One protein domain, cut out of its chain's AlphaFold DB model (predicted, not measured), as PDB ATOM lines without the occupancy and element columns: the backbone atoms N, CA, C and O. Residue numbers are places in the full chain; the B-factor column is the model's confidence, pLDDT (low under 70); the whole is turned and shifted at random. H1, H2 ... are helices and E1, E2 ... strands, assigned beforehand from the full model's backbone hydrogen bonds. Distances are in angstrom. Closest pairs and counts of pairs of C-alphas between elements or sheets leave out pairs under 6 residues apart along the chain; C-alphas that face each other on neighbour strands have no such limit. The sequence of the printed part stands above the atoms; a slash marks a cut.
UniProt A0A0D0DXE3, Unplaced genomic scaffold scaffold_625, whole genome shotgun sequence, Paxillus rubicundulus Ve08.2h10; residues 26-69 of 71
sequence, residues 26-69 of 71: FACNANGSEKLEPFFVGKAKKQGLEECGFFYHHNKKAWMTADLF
ATOM      1  N   PHE A  26     187.349 180.963 189.742       90.31
ATOM      2  CA  PHE A  26     187.508 182.146 190.583       90.31
ATOM      3  C   PHE A  26     186.868 181.862 191.934       90.31
ATOM      4  O   PHE A  26     185.743 181.366 191.991       90.31
ATOM      5  N   ALA A  27     187.567 182.207 193.008       90.38
ATOM      6  CA  ALA A  27     187.058 182.067 194.360       90.38
ATOM      7  C   ALA A  27     187.356 183.333 195.158       90.38
ATOM      8  O   ALA A  27     188.454 183.891 195.113       90.38
ATOM      9  N   CYS A  28     186.330 183.820 195.849       94.06
ATOM     10  CA  CYS A  28     186.395 185.050 196.610       94.06
ATOM     11  C   CYS A  28     185.390 185.005 197.762       94.06
ATOM     12  O   CYS A  28     184.318 184.409 197.622       94.06
ATOM     13  N   ASN A  29     185.727 185.628 198.892       93.50
ATOM     14  CA  ASN A  29     184.783 185.781 199.994       93.50
ATOM     15  C   ASN A  29     183.640 186.748 199.622       93.50
ATOM     16  O   ASN A  29     183.738 187.523 198.672       93.50
ATOM     17  N   ALA A  30     182.537 186.713 200.376       93.69
ATOM     18  CA  ALA A  30     181.324 187.469 200.041       93.69
ATOM     19  C   ALA A  30     181.556 188.986 199.890       93.69
ATOM     20  O   ALA A  30     180.863 189.643 199.119       93.69
ATOM     21  N   ASN A  31     182.537 189.534 200.613       93.50
ATOM     22  CA  ASN A  31     182.865 190.958 200.601       93.50
ATOM     23  C   ASN A  31     183.975 191.337 199.602       93.50
ATOM     24  O   ASN A  31     184.322 192.508 199.480       93.50
ATOM     25  N   GLY A  32     184.582 190.384 198.894       89.62
ATOM     26  CA  GLY A  32     185.612 190.713 197.912       89.62
ATOM     27  C   GLY A  32     187.020 190.947 198.473       89.62
ATOM     28  O   GLY A  32     187.921 191.265 197.698       89.62
ATOM     29  N   SER A  33     187.224 190.850 199.789       91.00
ATOM     30  CA  SER A  33     188.496 191.204 200.437       91.00
ATOM     31  C   SER A  33     189.552 190.114 200.296       91.00
ATOM     32  O   SER A  33     190.738 190.417 200.229       91.00
ATOM     33  N   GLU A  34     189.127 188.855 200.251       92.81
ATOM     34  CA  GLU A  34     190.016 187.708 200.088       92.81
ATOM     35  C   GLU A  34     189.702 187.077 198.742       92.81
ATOM     36  O   GLU A  34     188.567 186.666 198.484       92.81
ATOM     37  N   LYS A  35     190.701 187.052 197.864       92.81
ATOM     38  CA  LYS A  35     190.610 186.499 196.515       92.81
ATOM     39  C   LYS A  35     191.670 185.425 196.389       92.81
ATOM     40  O   LYS A  35     192.836 185.700 196.656       92.81
ATOM     41  N   LEU A  36     191.255 184.235 195.984       89.19
ATOM     42  CA  LEU A  36     192.188 183.191 195.595       89.19
ATOM     43  C   LEU A  36     192.669 183.444 194.167       89.19
ATOM     44  O   LEU A  36     191.968 184.065 193.357       89.19
ATOM     45  N   GLU A  37     193.873 182.966 193.873       89.44
ATOM     46  CA  GLU A  37     194.426 183.047 192.529       89.44
ATOM     47  C   GLU A  37     193.559 182.239 191.552       89.44
ATOM     48  O   GLU A  37     193.109 181.137 191.882       89.44
ATOM     49  N   PRO A  38     193.277 182.772 190.351       89.44
ATOM     50  CA  PRO A  38     192.530 182.026 189.357       89.44
ATOM     51  C   PRO A  38     193.317 180.798 188.906       89.44
ATOM     52  O   PRO A  38     194.490 180.903 188.551       89.44
ATOM     53  N   PHE A  39     192.642 179.658 188.820       90.44
ATOM     54  CA  PHE A  39     193.226 178.444 188.259       90.44
ATOM     55  C   PHE A  39     192.524 178.047 186.964       90.44
ATOM     56  O   PHE A  39     191.362 178.378 186.708       90.44
ATOM     57  N   PHE A  40     193.249 177.323 186.125       91.19
ATOM     58  CA  PHE A  40     192.851 176.995 184.766       91.19
ATOM     59  C   PHE A  40     192.732 175.483 184.614       91.19
ATOM     60  O   PHE A  40     193.602 174.739 185.052       91.19
ATOM     61  N   VAL A  41     191.688 175.016 183.933       93.06
ATOM     62  CA  VAL A  41     191.514 173.601 183.593       93.06
ATOM     63  C   VAL A  41     191.318 173.462 182.094       93.06
ATOM     64  O   VAL A  41     190.378 174.018 181.519       93.06
ATOM     65  N   GLY A  42     192.185 172.696 181.441       92.44
ATOM     66  CA  GLY A  42     192.034 172.366 180.025       92.44
ATOM     67  C   GLY A  42     192.066 170.872 179.738       92.44
ATOM     68  O   GLY A  42     192.134 170.031 180.629       92.44
ATOM     69  N   LYS A  43     191.972 170.536 178.447       90.38
ATOM     70  CA  LYS A  43     191.918 169.139 177.992       90.38
ATOM     71  C   LYS A  43     193.294 168.487 177.867       90.38
ATOM     72  O   LYS A  43     193.438 167.288 178.090       90.38
ATOM     73  N   ALA A  44     194.286 169.270 177.458       88.62
ATOM     74  CA  ALA A  44     195.639 168.805 177.197       88.62
ATOM     75  C   ALA A  44     196.564 169.237 178.330       88.62
ATOM     76  O   ALA A  44     196.437 170.346 178.838       88.62
ATOM     77  N   LYS A  45     197.529 168.388 178.681       86.75
ATOM     78  CA  LYS A  45     198.618 168.794 179.565       86.75
ATOM     79  C   LYS A  45     199.462 169.846 178.843       86.75
ATOM     80  O   LYS A  45     199.937 169.590 177.737       86.75
ATOM     81  N   LYS A  46     199.633 171.015 179.455       83.44
ATOM     82  CA  LYS A  46     200.548 172.056 178.979       83.44
ATOM     83  C   LYS A  46     201.735 172.153 179.932       83.44
ATOM     84  O   LYS A  46     201.554 172.031 181.136       83.44
ATOM     85  N   GLN A  47     202.928 172.325 179.377       80.50
ATOM     86  CA  GLN A  47     204.171 172.509 180.131       80.50
ATOM     87  C   GLN A  47     204.520 174.003 180.180       80.50
ATOM     88  O   GLN A  47     204.114 174.746 179.286       80.50
ATOM     89  N   GLY A  48     205.230 174.432 181.225       78.75
ATOM     90  CA  GLY A  48     205.724 175.807 181.383       78.75
ATOM     91  C   GLY A  48     204.686 176.859 181.788       78.75
ATOM     92  O   GLY A  48     205.013 178.038 181.861       78.75
ATOM     93  N   LEU A  49     203.436 176.466 182.070       81.81
ATOM     94  CA  LEU A  49     202.440 177.405 182.604       81.81
ATOM     95  C   LEU A  49     202.734 177.789 184.057       81.81
ATOM     96  O   LEU A  49     202.580 178.953 184.408       81.81
ATOM     97  N   GLU A  50     203.211 176.837 184.857       80.56
ATOM     98  CA  GLU A  50     203.617 177.079 186.244       80.56
ATOM     99  C   GLU A  50     204.800 178.058 186.310       80.56
ATOM    100  O   GLU A  50     204.792 178.980 187.116       80.56
ATOM    101  N   GLU A  51     205.755 177.950 185.379       82.00
ATOM    102  CA  GLU A  51     206.881 178.890 185.237       82.00
ATOM    103  C   GLU A  51     206.421 180.313 184.866       82.00
ATOM    104  O   GLU A  51     207.116 181.290 185.128       82.00
ATOM    105  N   CYS A  52     205.228 180.435 184.277       81.69
ATOM    106  CA  CYS A  52     204.577 181.704 183.961       81.69
ATOM    107  C   CYS A  52     203.617 182.184 185.070       81.69
ATOM    108  O   CYS A  52     202.912 183.171 184.864       81.69
ATOM    109  N   GLY A  53     203.562 181.492 186.215       83.81
ATOM    110  CA  GLY A  53     202.682 181.821 187.341       83.81
ATOM    111  C   GLY A  53     201.219 181.402 187.155       83.81
ATOM    112  O   GLY A  53     200.345 181.913 187.847       83.81
ATOM    113  N   PHE A  54     200.920 180.500 186.216       85.12
ATOM    114  CA  PHE A  54     199.565 179.984 186.019       85.12
ATOM    115  C   PHE A  54     199.385 178.628 186.699       85.12
ATOM    116  O   PHE A  54     199.998 177.638 186.293       85.12
ATOM    117  N   PHE A  55     198.446 178.557 187.641       88.12
ATOM    118  CA  PHE A  55     197.945 177.291 188.178       88.12
ATOM    119  C   PHE A  55     197.095 176.573 187.125       88.12
ATOM    120  O   PHE A  55     195.997 177.023 186.781       88.12
ATOM    121  N   TYR A  56     197.615 175.477 186.562       90.56
ATOM    122  CA  TYR A  56     196.995 174.773 185.440       90.56
ATOM    123  C   TYR A  56     196.802 173.280 185.703       90.56
ATOM    124  O   TYR A  56     197.758 172.515 185.794       90.56
ATOM    125  N   HIS A  57     195.550 172.838 185.648       88.94
ATOM    126  CA  HIS A  57     195.174 171.431 185.683       88.94
ATOM    127  C   HIS A  57     194.693 170.950 184.311       88.94
ATOM    128  O   HIS A  57     194.256 171.718 183.445       88.94
ATOM    129  N   HIS A  58     194.738 169.634 184.104       90.38
ATOM    130  CA  HIS A  58     194.237 169.022 182.879       90.38
ATOM    131  C   HIS A  58     193.357 167.808 183.171       90.38
ATOM    132  O   HIS A  58     193.713 166.940 183.961       90.38
ATOM    133  N   ASN A  59     192.212 167.717 182.494       88.69
ATOM    134  CA  ASN A  59     191.382 166.514 182.492       88.69
ATOM    135  C   ASN A  59     190.663 166.337 181.149       88.69
ATOM    136  O   ASN A  59     190.511 167.275 180.371       88.69
ATOM    137  N   LYS A  60     190.173 165.126 180.854       86.38
ATOM    138  CA  LYS A  60     189.587 164.796 179.536       86.38
ATOM    139  C   LYS A  60     188.404 165.690 179.125       86.38
ATOM    140  O   LYS A  60     188.108 165.775 177.932       86.38
ATOM    141  N   LYS A  61     187.719 166.312 180.090       85.56
ATOM    142  CA  LYS A  61     186.508 167.118 179.878       85.56
ATOM    143  C   LYS A  61     186.762 168.630 179.934       85.56
ATOM    144  O   LYS A  61     185.864 169.375 179.559       85.56
ATOM    145  N   ALA A  62     187.952 169.065 180.356       87.50
ATOM    146  CA  ALA A  62     188.266 170.451 180.701       87.50
ATOM    147  C   ALA A  62     187.240 171.071 181.675       87.50
ATOM    148  O   ALA A  62     186.778 172.189 181.460       87.50
ATOM    149  N   TRP A  63     186.836 170.322 182.707       88.88
ATOM    150  CA  TRP A  63     185.755 170.693 183.635       88.88
ATOM    151  C   TRP A  63     186.218 170.722 185.090       88.88
ATOM    152  O   TRP A  63     187.180 170.040 185.426       88.88
ATOM    153  N   MET A  64     185.518 171.470 185.946       86.94
ATOM    154  CA  MET A  64     185.785 171.464 187.389       86.94
ATOM    155  C   MET A  64     185.427 170.105 187.999       86.94
ATOM    156  O   MET A  64     184.338 169.578 187.764       86.94
ATOM    157  N   THR A  65     186.351 169.546 188.771       85.75
ATOM    158  CA  THR A  65     186.196 168.309 189.547       85.75
ATOM    159  C   THR A  65     186.398 168.618 191.025       85.75
ATOM    160  O   THR A  65     187.145 169.534 191.353       85.75
ATOM    161  N   ALA A  66     185.725 167.873 191.906       82.00
ATOM    162  CA  ALA A  66     185.827 168.075 193.353       82.00
ATOM    163  C   ALA A  66     187.267 167.905 193.860       82.00
ATOM    164  O   ALA A  66     187.686 168.647 194.735       82.00
ATOM    165  N   ASP A  67     188.038 167.022 193.221       80.00
ATOM    166  CA  ASP A  67     189.448 166.778 193.545       80.00
ATOM    167  C   ASP A  67     190.328 168.036 193.414       80.00
ATOM    168  O   ASP A  67     191.376 168.108 194.033       80.00
ATOM    169  N   LEU A  68     189.909 169.045 192.634       78.31
ATOM    170  CA  LEU A  68     190.640 170.318 192.506       78.31
ATOM    171  C   LEU A  68     190.488 171.229 193.732       78.31
ATOM    172  O   LEU A  68     191.192 172.224 193.835       78.31
ATOM    173  N   PHE A  69     189.525 170.940 194.609       73.06
ATOM    174  CA  PHE A  69     189.240 171.729 195.809       73.06
ATOM    175  C   PHE A  69     189.757 171.075 197.094       73.06
ATOM    176  O   PHE A  69     189.645 171.688 198.151       73.06
TER     177      PHE A  69
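Overview. This is residues 26 to 69 of the 71 residues of an uncharacterized protein of Paxillus rubicundulus Ve08.2h10 (UniProt A0A0D0DXE3). With little regular structure, this is a flat, loose run of loops round one small pair of parallel strands, E1 and E2. Residues 29 to 34 stick out at one end, the long loop of residues 43 to 54 makes the other, and the short helix H1 closes the printed part. The 44 printed residues hold E1, E2 and H1 in that order, a mixed class with 12 residues in named elements; the radius of gyration of the C-alphas is 12.2 A and the spans are 35 by 24 by 12 A.

Along the chain. E1, residues 39 to 42, starts at C-alpha (193.226, 178.444, 188.259) and is 10.3 A long. E2, residues 55 to 58, is 10.5 A long. H1, residues 66 to 69, is 5.6 A long and ends at C-alpha (189.240, 171.729, 195.809).

Arrangement. E1 and E2 are parallel neighbours at 24 degrees; N 40 and O 55 are within hydrogen-bond range at 2.8 A. E1 and H1 are apart. H1 is too short for an O i to N i+4 pair; its one O i to N i+3 pair is within range.

Size, cuts and confidence. The C-alphas of Asn 31 and Gln 47, the two farthest apart, are 34.8 A apart. The printed part has no cut, the link from E1 to E2 is long, and no printed residue is under 70 in pLDDT.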